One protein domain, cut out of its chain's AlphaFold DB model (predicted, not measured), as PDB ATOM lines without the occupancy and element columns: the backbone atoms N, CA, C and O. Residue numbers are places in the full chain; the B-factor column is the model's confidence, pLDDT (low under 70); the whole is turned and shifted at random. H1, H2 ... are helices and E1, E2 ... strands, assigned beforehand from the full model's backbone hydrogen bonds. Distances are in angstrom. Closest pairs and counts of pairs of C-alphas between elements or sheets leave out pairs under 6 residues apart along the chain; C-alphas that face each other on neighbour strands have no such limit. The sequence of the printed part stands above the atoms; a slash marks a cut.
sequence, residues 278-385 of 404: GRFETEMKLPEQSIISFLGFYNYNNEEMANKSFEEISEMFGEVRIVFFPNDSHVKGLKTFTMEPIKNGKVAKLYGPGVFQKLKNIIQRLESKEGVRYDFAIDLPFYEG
ATOM      1  N   GLY A 278     117.334  89.913 130.560       57.53
ATOM      2  CA  GLY A 278     117.946  88.815 129.802       57.53
ATOM      3  C   GLY A 278     117.038  88.166 128.751       57.53
ATOM      4  O   GLY A 278     117.287  87.020 128.372       57.53
ATOM      5  N   ARG A 279     115.981  88.854 128.302       62.44
ATOM      6  CA  ARG A 279     115.006  88.353 127.320       62.44
ATOM      7  C   ARG A 279     114.929  89.275 126.106       62.44
ATOM      8  O   ARG A 279     114.314  90.320 126.246       62.44
ATOM      9  N   PHE A 280     115.470  88.806 124.973       62.22
ATOM     10  CA  PHE A 280     115.449  89.467 123.662       62.22
ATOM     11  C   PHE A 280     114.136  89.274 122.905       62.22
ATOM     12  O   PHE A 280     113.978  88.299 122.172       62.22
ATOM     13  N   GLU A 281     113.196  90.208 123.084       60.66
ATOM     14  CA  GLU A 281     111.943  90.282 122.326       60.66
ATOM     15  C   GLU A 281     112.151  91.041 121.004       60.66
ATOM     16  O   GLU A 281     112.699  92.143 120.943       60.66
ATOM     17  N   THR A 282     111.742  90.415 119.896       53.78
ATOM     18  CA  THR A 282     112.147  90.831 118.541       53.78
ATOM     19  C   THR A 282     111.046  91.496 117.710       53.78
ATOM     20  O   THR A 282     111.264  91.815 116.543       53.78
ATOM     21  N   GLU A 283     109.871  91.750 118.286       59.41
ATOM     22  CA  GLU A 283     108.663  92.059 117.506       59.41
ATOM     23  C   GLU A 283     108.195  93.524 117.557       59.41
ATOM     24  O   GLU A 283     107.015  93.810 117.338       59.41
ATOM     25  N   MET A 284     109.083  94.503 117.770       66.12
ATOM     26  CA  MET A 284     108.693  95.883 117.473       66.12
ATOM     27  C   MET A 284     108.722  96.100 115.959       66.12
ATOM     28  O   MET A 284     109.772  96.057 115.324       66.12
ATOM     29  N   LYS A 285     107.567  96.401 115.356       73.19
ATOM     30  CA  LYS A 285     107.463  96.850 113.953       73.19
ATOM     31  C   LYS A 285     107.965  98.298 113.795       73.19
ATOM     32  O   LYS A 285     107.214  99.179 113.382       73.19
ATOM     33  N   LEU A 286     109.207  98.563 114.204       82.69
ATOM     34  CA  LEU A 286     109.866  99.872 114.188       82.69
ATOM     35  C   LEU A 286     111.294  99.741 113.637       82.69
ATOM     36  O   LEU A 286     111.944  98.738 113.925       82.69
ATOM     37  N   PRO A 287     111.829 100.753 112.928       83.62
ATOM     38  CA  PRO A 287     113.211 100.723 112.437       83.62
ATOM     39  C   PRO A 287     114.256 100.465 113.538       83.62
ATOM     40  O   PRO A 287     115.229  99.734 113.343       83.62
ATOM     41  N   GLU A 288     114.031 101.011 114.736       88.00
ATOM     42  CA  GLU A 288     114.921 100.870 115.893       88.00
ATOM     43  C   GLU A 288     115.012  99.437 116.451       88.00
ATOM     44  O   GLU A 288     115.902  99.156 117.257       88.00
ATOM     45  N   GLN A 289     114.151  98.514 116.004       87.75
ATOM     46  CA  GLN A 289     114.207  97.091 116.358       87.75
ATOM     47  C   GLN A 289     115.553  96.450 116.003       87.75
ATOM     48  O   GLN A 289     116.009  95.541 116.696       87.75
ATOM     49  N   SER A 290     116.224  96.931 114.958       89.62
ATOM     50  CA  SER A 290     117.561  96.463 114.570       89.62
ATOM     51  C   SER A 290     118.603  96.646 115.684       89.62
ATOM     52  O   SER A 290     119.487  95.803 115.829       89.62
ATOM     53  N   ILE A 291     118.466  97.665 116.547       90.06
ATOM     54  CA  ILE A 291     119.354  97.883 117.705       90.06
ATOM     55  C   ILE A 291     119.194  96.744 118.718       90.06
ATOM     56  O   ILE A 291     120.188  96.168 119.159       90.06
ATOM     57  N   ILE A 292     117.950  96.395 119.060       88.00
ATOM     58  CA  ILE A 292     117.641  95.288 119.980       88.00
ATOM     59  C   ILE A 292     118.093  93.965 119.375       88.00
ATOM     60  O   ILE A 292     118.799  93.190 120.017       88.00
ATOM     61  N   SER A 293     117.734  93.746 118.111       89.44
ATOM     62  CA  SER A 293     118.032  92.519 117.374       89.44
ATOM     63  C   SER A 293     119.536  92.281 117.294       89.44
ATOM     64  O   SER A 293     119.999  91.183 117.590       89.44
ATOM     65  N   PHE A 294     120.321  93.323 117.005       92.06
ATOM     66  CA  PHE A 294     121.776  93.242 117.017       92.06
ATOM     67  C   PHE A 294     122.316  92.759 118.365       92.06
ATOM     68  O   PHE A 294     123.120  91.828 118.403       92.06
ATOM     69  N   LEU A 295     121.874  93.364 119.470       90.81
ATOM     70  CA  LEU A 295     122.341  92.982 120.803       90.81
ATOM     71  C   LEU A 295     121.911  91.559 121.168       90.81
ATOM     72  O   LEU A 295     122.723  90.809 121.714       90.81
ATOM     73  N   GLY A 296     120.688  91.162 120.821       90.19
ATOM     74  CA  GLY A 296     120.199  89.802 121.035       90.19
ATOM     75  C   GLY A 296     121.025  88.778 120.272       90.19
ATOM     76  O   GLY A 296     121.610  87.874 120.870       90.19
ATOM     77  N   PHE A 297     121.171  88.953 118.958       91.75
ATOM     78  CA  PHE A 297     121.962  88.047 118.127       91.75
ATOM     79  C   PHE A 297     123.443  88.028 118.515       91.75
ATOM     80  O   PHE A 297     124.052  86.956 118.517       91.75
ATOM     81  N   TYR A 298     124.012  89.167 118.926       92.75
ATOM     82  CA  TYR A 298     125.378  89.221 119.444       92.75
ATOM     83  C   TYR A 298     125.540  88.338 120.691       92.75
ATOM     84  O   TYR A 298     126.459  87.521 120.759       92.75
ATOM     85  N   ASN A 299     124.630  88.463 121.663       91.25
ATOM     86  CA  ASN A 299     124.685  87.693 122.909       91.25
ATOM     87  C   ASN A 299     124.345  86.203 122.711       91.25
ATOM     88  O   ASN A 299     124.920  85.358 123.397       91.25
ATOM     89  N   TYR A 300     123.503  85.857 121.733       91.06
ATOM     90  CA  TYR A 300     123.233  84.466 121.339       91.06
ATOM     91  C   TYR A 300     124.295  83.854 120.412       91.06
ATOM     92  O   TYR A 300     124.147  82.713 119.982       91.06
ATOM     93  N   ASN A 301     125.385  84.573 120.119       92.31
ATOM     94  CA  ASN A 301     126.435  84.155 119.187       92.31
ATOM     95  C   ASN A 301     125.940  83.839 117.760       92.31
ATOM     96  O   ASN A 301     126.572  83.060 117.049       92.31
ATOM     97  N   ASN A 302     124.846  84.463 117.320       93.69
ATOM     98  CA  ASN A 302     124.378  84.378 115.941       93.69
ATOM     99  C   ASN A 302     125.057  85.472 115.101       93.69
ATOM    100  O   ASN A 302     124.570  86.598 115.004       93.69
ATOM    101  N   GLU A 303     126.215  85.141 114.529       94.62
ATOM    102  CA  GLU A 303     127.047  86.086 113.778       94.62
ATOM    103  C   GLU A 303     126.339  86.670 112.548       94.62
ATOM    104  O   GLU A 303     126.399  87.880 112.328       94.62
ATOM    105  N   GLU A 304     125.665  85.830 111.760       94.25
ATOM    106  CA  GLU A 304     124.994  86.239 110.522       94.25
ATOM    107  C   GLU A 304     123.925  87.297 110.804       94.25
ATOM    108  O   GLU A 304     123.959  88.398 110.248       94.25
ATOM    109  N   MET A 305     123.024  87.002 111.742       93.31
ATOM    110  CA  MET A 305     121.923  87.903 112.071       93.31
ATOM    111  C   MET A 305     122.390  89.152 112.826       93.31
ATOM    112  O   MET A 305     121.814  90.228 112.645       93.31
ATOM    113  N   ALA A 306     123.457  89.049 113.629       93.25
ATOM    114  CA  ALA A 306     124.075  90.212 114.258       93.25
ATOM    115  C   ALA A 306     124.675  91.153 113.203       93.25
ATOM    116  O   ALA A 306     124.404  92.349 113.223       93.25
ATOM    117  N   ASN A 307     125.447  90.635 112.245       94.38
ATOM    118  CA  ASN A 307     126.016  91.468 111.186       94.38
ATOM    119  C   ASN A 307     124.918  92.141 110.348       94.38
ATOM    120  O   ASN A 307     124.987  93.353 110.156       94.38
ATOM    121  N   LYS A 308     123.867  91.404 109.960       92.88
ATOM    122  CA  LYS A 308     122.715  91.965 109.236       92.88
ATOM    123  C   LYS A 308     122.027  93.094 110.014       92.88
ATOM    124  O   LYS A 308     121.818  94.178 109.485       92.88
ATOM    125  N   SER A 309     121.733  92.871 111.296       92.50
ATOM    126  CA  SER A 309     121.103  93.898 112.140       92.50
ATOM    127  C   SER A 309     122.003  95.131 112.298       92.50
ATOM    128  O   SER A 309     121.522  96.256 112.358       92.50
ATOM    129  N   PHE A 310     123.327  94.949 112.347       93.19
ATOM    130  CA  PHE A 310     124.265  96.068 112.429       93.19
ATOM    131  C   PHE A 310     124.363  96.869 111.123       93.19
ATOM    132  O   PHE A 310     124.572  98.087 111.163       93.19
ATOM    133  N   GLU A 311     124.222  96.215 109.970       92.44
ATOM    134  CA  GLU A 311     124.127  96.891 108.672       92.44
ATOM    135  C   GLU A 311     122.907  97.814 108.643       92.44
ATOM    136  O   GLU A 311     123.064  98.997 108.348       92.44
ATOM    137  N   GLU A 312     121.744  97.343 109.100       92.19
ATOM    138  CA  GLU A 312     120.532  98.168 109.239       92.19
ATOM    139  C   GLU A 312     120.766  99.378 110.167       92.19
ATOM    140  O   GLU A 312     120.427 100.512 109.825       92.19
ATOM    141  N   ILE A 313     121.432  99.190 111.318       92.81
ATOM    142  CA  ILE A 313     121.821 100.304 112.209       92.81
ATOM    143  C   ILE A 313     122.730 101.303 111.474       92.81
ATOM    144  O   ILE A 313     122.567 102.519 111.607       92.81
ATOM    145  N   SER A 314     123.686 100.808 110.690       92.06
ATOM    146  CA  SER A 314     124.624 101.648 109.939       92.06
ATOM    147  C   SER A 314     123.931 102.424 108.816       92.06
ATOM    148  O   SER A 314     124.261 103.581 108.573       92.06
ATOM    149  N   GLU A 315     122.927 101.846 108.159       91.88
ATOM    150  CA  GLU A 315     122.104 102.549 107.169       91.88
ATOM    151  C   GLU A 315     121.261 103.661 107.807       91.88
ATOM    152  O   GLU A 315     121.131 104.756 107.250       91.88
ATOM    153  N   MET A 316     120.727 103.409 109.005       92.69
ATOM    154  CA  MET A 316     119.925 104.379 109.748       92.69
ATOM    155  C   MET A 316     120.747 105.575 110.248       92.69
ATOM    156  O   MET A 316     120.327 106.729 110.101       92.69
ATOM    157  N   PHE A 317     121.910 105.317 110.855       91.44
ATOM    158  CA  PHE A 317     122.695 106.326 111.581       91.44
ATOM    159  C   PHE A 317     123.982 106.762 110.868       91.44
ATOM    160  O   PHE A 317     124.597 107.753 111.266       91.44
ATOM    161  N   GLY A 318     124.384 106.082 109.795       88.06
ATOM    162  CA  GLY A 318     125.668 106.294 109.134       88.06
ATOM    163  C   GLY A 318     126.821 105.651 109.909       88.06
ATOM    164  O   GLY A 318     126.797 104.467 110.229       88.06
ATOM    165  N   GLU A 319     127.871 106.423 110.195       84.31
ATOM    166  CA  GLU A 319     129.034 105.926 110.940       84.31
ATOM    167  C   GLU A 319     128.671 105.651 112.411       84.31
ATOM    168  O   GLU A 319     128.433 106.577 113.189       84.31
ATOM    169  N   VAL A 320     128.683 104.375 112.811       88.19
ATOM    170  CA  VAL A 320     128.327 103.945 114.168       88.19
ATOM    171  C   VAL A 320     129.565 103.913 115.068       88.19
ATOM    172  O   VAL A 320     130.555 103.217 114.808       88.19
ATOM    173  N   ARG A 321     129.512 104.665 116.172       91.00
ATOM    174  CA  ARG A 321     130.557 104.673 117.203       91.00
ATOM    175  C   ARG A 321     130.261 103.608 118.252       91.00
ATOM    176  O   ARG A 321     129.133 103.487 118.714       91.00
ATOM    177  N   ILE A 322     131.289 102.875 118.662       93.50
ATOM    178  CA  ILE A 322     131.224 101.903 119.753       93.50
ATOM    179  C   ILE A 322     132.132 102.364 120.882       93.50
ATOM    180  O   ILE A 322     133.304 102.678 120.658       93.50
ATOM    181  N   VAL A 323     131.595 102.377 122.098       94.81
ATOM    182  CA  VAL A 323     132.329 102.742 123.308       94.81
ATOM    183  C   VAL A 323     132.549 101.500 124.157       94.81
ATOM    184  O   VAL A 323     131.591 100.870 124.588       94.81
ATOM    185  N   PHE A 324     133.808 101.166 124.422       95.00
ATOM    186  CA  PHE A 324     134.225 100.041 125.255       95.00
ATOM    187  C   PHE A 324     134.593 100.517 126.656       95.00
ATOM    188  O   PHE A 324     135.305 101.513 126.811       95.00
ATOM    189  N   PHE A 325     134.154  99.792 127.676       94.50
ATOM    190  CA  PHE A 325     134.391 100.142 129.075       94.50
ATOM    191  C   PHE A 325     134.497  98.883 129.951       94.50
ATOM    192  O   PHE A 325     133.887  97.864 129.624       94.50
ATOM    193  N   PRO A 326     135.240  98.934 131.071       92.56
ATOM    194  CA  PRO A 326     135.296  97.821 132.014       92.56
ATOM    195  C   PRO A 326     133.921  97.531 132.627       92.56
ATOM    196  O   PRO A 326     133.266  98.442 133.145       92.56
ATOM    197  N   ASN A 327     133.483  96.275 132.562       89.94
ATOM    198  CA  ASN A 327     132.234  95.793 133.156       89.94
ATOM    199  C   ASN A 327     132.235  94.258 133.198       89.94
ATOM    200  O   ASN A 327     132.586  93.603 132.216       89.94
ATOM    201  N   ASP A 328     131.796  93.690 134.319       84.19
ATOM    202  CA  ASP A 328     131.772  92.239 134.549       84.19
ATOM    203  C   ASP A 328     130.448  91.572 134.124       84.19
ATOM    204  O   ASP A 328     130.220  90.389 134.366       84.19
ATOM    205  N   SER A 329     129.555  92.315 133.463       84.06
ATOM    206  CA  SER A 329     128.305  91.761 132.935       84.06
ATOM    207  C   SER A 329     128.557  90.646 131.913       84.06
ATOM    208  O   SER A 329     129.359  90.786 130.978       84.06
ATOM    209  N   HIS A 330     127.810  89.549 132.073       81.62
ATOM    210  CA  HIS A 330     127.765  88.439 131.122       81.62
ATOM    211  C   HIS A 330     127.038  88.811 129.827       81.62
ATOM    212  O   HIS A 330     127.432  88.352 128.759       81.62
ATOM    213  N   VAL A 331     126.015  89.663 129.921       86.94
ATOM    214  CA  VAL A 331     125.297  90.200 128.762       86.94
ATOM    215  C   VAL A 331     125.994  91.479 128.320       86.94
ATOM    216  O   VAL A 331     126.166  92.404 129.122       86.94
ATOM    217  N   LYS A 332     126.418  91.516 127.058       90.19
ATOM    218  CA  LYS A 332     127.136  92.645 126.465       90.19
ATOM    219  C   LYS A 332     126.176  93.637 125.821       90.19
ATOM    220  O   LYS A 332     125.126  93.249 125.310       90.19
ATOM    221  N   GLY A 333     126.554  94.911 125.801       89.19
ATOM    222  CA  GLY A 333     125.840  95.941 125.050       89.19
ATOM    223  C   GLY A 333     124.713  96.645 125.802       89.19
ATOM    224  O   GLY A 333     124.178  97.617 125.273       89.19
ATOM    225  N   LEU A 334     124.360  96.229 127.025       84.44
ATOM    226  CA  LEU A 334     123.172  96.731 127.741       84.44
ATOM    227  C   LEU A 334     123.191  98.249 127.994       84.44
ATOM    228  O   LEU A 334     122.138  98.882 128.047       84.44
ATOM    229  N   LYS A 335     124.376  98.868 128.104       86.56
ATOM    230  CA  LYS A 335     124.494 100.332 128.250       86.56
ATOM    231  C   LYS A 335     124.157 101.123 126.983       86.56
ATOM    232  O   LYS A 335     124.014 102.336 127.067       86.56
ATOM    233  N   THR A 336     123.989 100.471 125.831       86.75
ATOM    234  CA  THR A 336     123.504 101.114 124.594       86.75
ATOM    235  C   THR A 336     122.183 101.855 124.831       86.75
ATOM    236  O   THR A 336     121.975 102.952 124.319       86.75
ATOM    237  N   PHE A 337     121.315 101.287 125.668       76.44
ATOM    238  CA  PHE A 337     119.946 101.754 125.869       76.44
ATOM    239  C   PHE A 337     119.793 102.914 126.847       76.44
ATOM    240  O   PHE A 337     118.769 103.595 126.842       76.44
ATOM    241  N   THR A 338     120.791 103.162 127.696       73.62
ATOM    242  CA  THR A 338     120.716 104.289 128.633       73.62
ATOM    243  C   THR A 338     120.956 105.617 127.924       73.62
ATOM    244  O   THR A 338     120.612 106.662 128.465       73.62
ATOM    245  N   MET A 339     121.583 105.591 126.738       72.31
ATOM    246  CA  MET A 339     122.052 106.764 125.987       72.31
ATOM    247  C   MET A 339     122.945 107.729 126.788       72.31
ATOM    248  O   MET A 339     123.347 108.780 126.280       72.31
ATOM    249  N   GLU A 340     123.296 107.364 128.021       72.75
ATOM    250  CA  GLU A 340     124.116 108.153 128.917       72.75
ATOM    251  C   GLU A 340     125.567 108.171 128.422       72.75
ATOM    252  O   GLU A 340     126.077 107.163 127.919       72.75
ATOM    253  N   PRO A 341     126.290 109.284 128.616       75.31
ATOM    254  CA  PRO A 341     127.705 109.342 128.292       75.31
ATOM    255  C   PRO A 341     128.509 108.339 129.127       75.31
ATOM    256  O   PRO A 341     128.550 108.414 130.360       75.31
ATOM    257  N   ILE A 342     129.219 107.435 128.454       82.50
ATOM    258  CA  ILE A 342     130.161 106.519 129.100       82.50
ATOM    259  C   ILE A 342     131.500 107.235 129.270       82.50
ATOM    260  O   ILE A 342     132.299 107.357 128.340       82.50
ATOM    261  N   LYS A 343     131.740 107.738 130.485       79.06
ATOM    262  CA  LYS A 343     132.987 108.431 130.838       79.06
ATOM    263  C   LYS A 343     134.176 107.474 130.738       79.06
ATOM    264  O   LYS A 343     134.093 106.337 131.190       79.06
ATOM    265  N   ASN A 344     135.286 107.966 130.187       81.75
ATOM    266  CA  ASN A 344     136.561 107.244 130.051       81.75
ATOM    267  C   ASN A 344     136.496 105.950 129.215       81.75
ATOM    268  O   ASN A 344     137.393 105.113 129.308       81.75
ATOM    269  N   GLY A 345     135.456 105.776 128.396       87.88
ATOM    270  CA  GLY A 345     135.377 104.657 127.467       87.88
ATOM    271  C   GLY A 345     136.357 104.805 126.302       87.88
ATOM    272  O   GLY A 345     136.671 105.912 125.859       87.88
ATOM    273  N   LYS A 346     136.837 103.677 125.782       91.75
ATOM    274  CA  LYS A 346     137.642 103.637 124.555       91.75
ATOM    275  C   LYS A 346     136.712 103.598 123.359       91.75
ATOM    276  O   LYS A 346     135.766 102.823 123.357       91.75
ATOM    277  N   VAL A 347     136.982 104.405 122.342       91.81
ATOM    278  CA  VAL A 347     136.087 104.539 121.189       91.81
ATOM    279  C   VAL A 347     136.679 103.829 119.980       91.81
ATOM    280  O   VAL A 347     137.844 104.042 119.648       91.81
ATOM    281  N   ALA A 348     135.864 103.030 119.296       90.06
ATOM    282  CA  ALA A 348     136.139 102.590 117.934       90.06
ATOM    283  C   ALA A 348     134.987 102.993 117.017       90.06
ATOM    284  O   ALA A 348     133.827 103.024 117.420       90.06
ATOM    285  N   LYS A 349     135.317 103.282 115.763       87.38
ATOM    286  CA  LYS A 349     134.338 103.473 114.695       87.38
ATOM    287  C   LYS A 349     134.254 102.167 113.924       87.38
ATOM    288  O   LYS A 349     135.279 101.713 113.413       87.38
ATOM    289  N   LEU A 350     133.078 101.549 113.889       80.00
ATOM    290  CA  LEU A 350     132.877 100.290 113.175       80.00
ATOM    291  C   LEU A 350     131.984 100.523 111.961       80.00
ATOM    292  O   LEU A 350     130.967 101.201 112.048       80.00
ATOM    293  N   TYR A 351     132.399  99.960 110.829       73.94
ATOM    294  CA  TYR A 351     131.668  99.996 109.569       73.94
ATOM    295  C   TYR A 351     131.894  98.703 108.775       73.94
ATOM    296  O   TYR A 351     132.914  98.010 108.943       73.94
ATOM    297  N   GLY A 352     130.942  98.420 107.884       66.56
ATOM    298  CA  GLY A 352     130.987  97.307 106.939       66.56
ATOM    299  C   GLY A 352     130.797  95.927 107.583       66.56
ATOM    300  O   GLY A 352     130.575  95.833 108.788       66.56
ATOM    301  N   PRO A 353     130.931  94.847 106.800       75.12
ATOM    302  CA  PRO A 353     130.637  93.490 107.256       75.12
ATOM    303  C   PRO A 353     131.588  93.008 108.369       75.12
ATOM    304  O   PRO A 353     132.680  93.560 108.586       75.12
ATOM    305  N   GLY A 354     131.176  91.951 109.077       86.12
ATOM    306  CA  GLY A 354     131.984  91.265 110.095       86.12
ATOM    307  C   GLY A 354     132.150  92.039 111.408       86.12
ATOM    308  O   GLY A 354     133.169  91.907 112.091       86.12
ATOM    309  N   VAL A 355     131.182  92.889 111.761       91.00
ATOM    310  CA  VAL A 355     131.201  93.692 112.995       91.00
ATOM    311  C   VAL A 355     131.197  92.817 114.238       91.00
ATOM    312  O   VAL A 355     131.929  93.115 115.182       91.00
ATOM    313  N   PHE A 356     130.461  91.708 114.215       94.31
ATOM    314  CA  PHE A 356     130.446  90.734 115.301       94.31
ATOM    315  C   PHE A 356     131.866  90.281 115.682       94.31
ATOM    316  O   PHE A 356     132.281  90.410 116.838       94.31
ATOM    317  N   GLN A 357     132.652  89.833 114.700       94.69
ATOM    318  CA  GLN A 357     133.999  89.333 114.959       94.69
ATOM    319  C   GLN A 357     134.987  90.459 115.287       94.69
ATOM    320  O   GLN A 357     135.847  90.295 116.156       94.69
ATOM    321  N   LYS A 358     134.840  91.637 114.662       93.75
ATOM    322  CA  LYS A 358     135.614  92.840 115.022       93.75
ATOM    323  C   LYS A 358     135.416  93.202 116.499       93.75
ATOM    324  O   LYS A 358     136.402  93.433 117.196       93.75
ATOM    325  N   LEU A 359     134.173  93.205 116.984       94.81
ATOM    326  CA  LEU A 359     133.846  93.474 118.389       94.81
ATOM    327  C   LEU A 359     134.473  92.444 119.324       94.81
ATOM    328  O   LEU A 359     135.168  92.834 120.263       94.81
ATOM    329  N   LYS A 360     134.299  91.147 119.034       94.50
ATOM    330  CA  LYS A 360     134.909  90.066 119.824       94.50
ATOM    331  C   LYS A 360     136.423  90.222 119.934       94.50
ATOM    332  O   LYS A 360     136.958  90.186 121.039       94.50
ATOM    333  N   ASN A 361     137.100  90.470 118.815       94.94
ATOM    334  CA  ASN A 361     138.553  90.625 118.782       94.94
ATOM    335  C   ASN A 361     139.025  91.859 119.572       94.94
ATOM    336  O   ASN A 361     140.039  91.795 120.272       94.94
ATOM    337  N   ILE A 362     138.306  92.987 119.484       95.00
ATOM    338  CA  ILE A 362     138.632  94.198 120.254       95.00
ATOM    339  C   ILE A 362     138.470  93.935 121.753       95.00
ATOM    340  O   ILE A 362     139.382  94.252 122.515       95.00
ATOM    341  N   ILE A 363     137.352  93.330 122.168       94.69
ATOM    342  CA  ILE A 363     137.089  92.993 123.572       94.69
ATOM    343  C   ILE A 363     138.182  92.063 124.096       94.69
ATOM    344  O   ILE A 363     138.862  92.426 125.048       94.69
ATOM    345  N   GLN A 364     138.451  90.944 123.420       95.00
ATOM    346  CA  GLN A 364     139.492  89.991 123.827       95.00
ATOM    347  C   GLN A 364     140.867  90.653 123.978       95.00
ATOM    348  O   GLN A 364     141.593  90.388 124.938       95.00
ATOM    349  N   ARG A 365     141.233  91.550 123.053       95.25
ATOM    350  CA  ARG A 365     142.497  92.293 123.118       95.25
ATOM    351  C   ARG A 365     142.550  93.246 124.313       95.25
ATOM    352  O   ARG A 365     143.606  93.380 124.930       95.25
ATOM    353  N   LEU A 366     141.448  93.931 124.615       94.50
ATOM    354  CA  LEU A 366     141.344  94.831 125.764       94.50
ATOM    355  C   LEU A 366     141.414  94.057 127.085       94.50
ATOM    356  O   LEU A 366     142.199  94.429 127.954       94.50
ATOM    357  N   GLU A 367     140.675  92.952 127.192       94.50
ATOM    358  CA  GLU A 367     140.668  92.074 128.367       94.50
ATOM    359  C   GLU A 367     142.052  91.470 128.624       94.50
ATOM    360  O   GLU A 367     142.553  91.519 129.745       94.50
ATOM    361  N   SER A 368     142.726  90.995 127.571       94.31
ATOM    362  CA  SER A 368     144.081  90.432 127.674       94.31
ATOM    363  C   SER A 368     145.122  91.469 128.102       94.31
ATOM    364  O   SER A 368     146.072  91.140 128.807       94.31
ATOM    365  N   LYS A 369     144.971  92.726 127.664       94.19
ATOM    366  CA  LYS A 369     145.921  93.802 127.975       94.19
ATOM    367  C   LYS A 369     145.770  94.322 129.406       94.19
ATOM    368  O   LYS A 369     146.759  94.751 129.991       94.19
ATOM    369  N   GLU A 370     144.550  94.351 129.933       92.81
ATOM    370  CA  GLU A 370     144.243  95.056 131.186       92.81
ATOM    371  C   GLU A 370     143.807  94.147 132.331       92.81
ATOM    372  O   GLU A 370     143.685  94.618 133.456       92.81
ATOM    373  N   GLY A 371     143.593  92.854 132.071       91.12
ATOM    374  CA  GLY A 371     143.236  91.880 133.102       91.12
ATOM    375  C   GLY A 371     141.848  92.098 133.713       91.12
ATOM    376  O   GLY A 371     141.575  91.595 134.798       91.12
ATOM    377  N   VAL A 372     140.973  92.849 133.040       92.75
ATOM    378  CA  VAL A 372     139.593  93.122 133.466       92.75
ATOM    379  C   VAL A 372     138.624  92.802 132.337       92.75
ATOM    380  O   VAL A 372     138.975  92.958 131.169       92.75
ATOM    381  N   ARG A 373     137.397  92.382 132.671       92.75
ATOM    382  CA  ARG A 373     136.349  92.149 131.669       92.75
ATOM    383  C   ARG A 373     135.872  93.453 131.047       92.75
ATOM    384  O   ARG A 373     135.743  94.475 131.727       92.75
ATOM    385  N   TYR A 374     135.583  93.392 129.754       94.12
ATOM    386  CA  TYR A 374     135.142  94.536 128.970       94.12
ATOM    387  C   TYR A 374     133.736  94.339 128.426       94.12
ATOM    388  O   TYR A 374     133.329  93.245 128.040       94.12
ATOM    389  N   ASP A 375     133.004  95.435 128.349       93.88
ATOM    390  CA  ASP A 375     131.713  95.539 127.690       93.88
ATOM    391  C   ASP A 375     131.756  96.683 126.672       93.88
ATOM    392  O   ASP A 375     132.731  97.443 126.605       93.88
ATOM    393  N   PHE A 376     130.722  96.779 125.848       94.06
ATOM    394  CA  PHE A 376     130.570  97.828 124.858       94.06
ATOM    395  C   PHE A 376     129.185  98.469 124.933       94.06
ATOM    396  O   PHE A 376     128.256  97.946 125.541       94.06
ATOM    397  N   ALA A 377     129.049  99.626 124.305       93.25
ATOM    398  CA  ALA A 377     127.774 100.248 123.998       93.25
ATOM    399  C   ALA A 377     127.832 100.825 122.589       93.25
ATOM    400  O   ALA A 377     128.865 101.367 122.179       93.25
ATOM    401  N   ILE A 378     126.723 100.723 121.863       92.06
ATOM    402  CA  ILE A 378     126.543 101.455 120.617       92.06
ATOM    403  C   ILE A 378     126.224 102.901 120.996       92.06
ATOM    404  O   ILE A 378     125.195 103.190 121.603       92.06
ATOM    405  N   ASP A 379     127.131 103.817 120.678       90.62
ATOM    406  CA  ASP A 379     126.974 105.241 120.962       90.62
ATOM    407  C   ASP A 379     126.105 105.884 119.880       90.62
ATOM    408  O   ASP A 379     126.583 106.504 118.930       90.62
ATOM    409  N   LEU A 380     124.797 105.666 120.018       89.12
ATOM    410  CA  LEU A 380     123.786 106.204 119.120       89.12
ATOM    411  C   LEU A 380     123.552 107.694 119.396       89.12
ATOM    412  O   LEU A 380     123.491 108.086 120.567       89.12
ATOM    413  N   PRO A 381     123.368 108.531 118.360       90.44
ATOM    414  CA  PRO A 381     122.933 109.911 118.544       90.44
ATOM    415  C   PRO A 381     121.530 109.967 119.170       90.44
ATOM    416  O   PRO A 381     120.754 109.015 119.064       90.44
ATOM    417  N   PHE A 382     121.174 111.090 119.805       90.38
ATOM    418  CA  PHE A 382     119.842 111.253 120.408       90.38
ATOM    419  C   PHE A 382     118.777 111.550 119.339       90.38
ATOM    420  O   PHE A 382     118.347 112.689 119.141       90.38
ATOM    421  N   TYR A 383     118.372 110.507 118.616       90.31
ATOM    422  CA  TYR A 383     117.484 110.602 117.458       90.31
ATOM    423  C   TYR A 383     116.049 111.018 117.798       90.31
ATOM    424  O   TYR A 383     115.388 111.640 116.966       90.31
ATOM    425  N   GLU A 384     115.573 110.755 119.018       90.31
ATOM    426  CA  GLU A 384     114.246 111.209 119.452       90.31
ATOM    427  C   GLU A 384     114.152 112.740 119.476       90.31
ATOM    428  O   GLU A 384     113.097 113.303 119.190       90.31
ATOM    429  N   GLY A 385     115.276 113.432 119.695       90.81
ATOM    430  CA  GLY A 385     115.342 114.887 119.577       90.81
ATOM    431  C   GLY A 385     114.888 115.396 118.205       90.81
ATOM    432  O   GLY A 385     114.292 116.465 118.129       90.81
TER     433      GLY A 385
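What this domain is: This is residues 278 to 385 of the 404 residues of an uncharacterized protein of Marinitoga sp. 1197 (UniProt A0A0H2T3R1). A small, strongly twisted sheet of three strands has the long helix H4 packed slantwise over one face, while the short helix H3 covers part of edge strand E3 on the opposite face. A helical hairpin, H1 and H2, packs at one end of this body, where H2 meets the sheet with residues 310 to 314 and H4 begins beside it, about perpendicular. The printed part has 108 residues with four named helices and three named strands, in the order H1 H2 E1 H3 E2 H4 E3; the sheet runs E2 E1 E3, antiparallel throughout, and the class is mixed, helices and strands. The whole is compact and rounded, with a radius of gyration of the C-alphas of 13.2 A and spans of 41 by 31 by 27 A.

How they stand to each other: The inner strand E1, residues 320 to 326, has edge strand E3, residues 374 to 379, as antiparallel neighbour at 151 degrees, with N 323 and O 377 2.9 A apart, within hydrogen-bond range. Its other neighbour, edge strand E2, residues 346 to 350, is antiparallel at 148 degrees, with N 322 and O 348 at 2.8 A. H4, residues 355 to 370, is on the sheet at a height of 8.4 A, over E1 and, only just, with 3 C-alphas, over E3; its line and that of E1 stand at 30.4 degrees on the local plane, only just slantwise. Its closest C-alphas to E3 are those of Ile 363 and Tyr 374, 5.9 A apart. E2, H4 and E3 form a split strand-helix-strand unit, two strands running the same way with E1 between them, and its crossover is right-handed. H3, residues 334 to 338, is on the opposite face at a height of 6.4 A, only just over E3, with 3 C-alphas; the closest C-alphas are those of Thr 336 and Ala 377, 4.4 A apart. H2, residues 303 to 317, is on the sheet too, and touches H4 through residues 355 to 357 of H4 alone, with the C-alphas of Asn 307 and Val 355 closest at 5.9 A and the lines about perpendicular at 82 degrees. H1, residues 289 to 299, is not on the sheet; it touches H2 in a helical hairpin, opposite ways at a shallow tilt of 33 degrees, only just short of steep, with the C-alphas of Phe 294 and Ala 306 closest at 4.7 A. In H1, H2 and H4 every O i to N i+4 pair is within hydrogen-bond range; in H3 it is 0 of 1, beside 2 of 2 O i to N i+3 pairs.

Where its parts are: E1 is 20.1 A long, E2 12.8 A and E3 15.7 A. H4 measures 22.4 A, H2 20.8 A, H1 15.5 A and H3 8.0 A. H1 begins at C-alpha 289 (114.207, 97.091, 116.358), and E3 ends at C-alpha 379 (126.974, 105.241, 120.962).

The domain as a whole: The C-alphas farthest apart, those of Lys 285 and Lys 369, are 41.0 A apart. The printed part has no cut, and no link is long. The mean pLDDT of the printed part is 87.3; residues 278 to 284 and residue 352 are under 70.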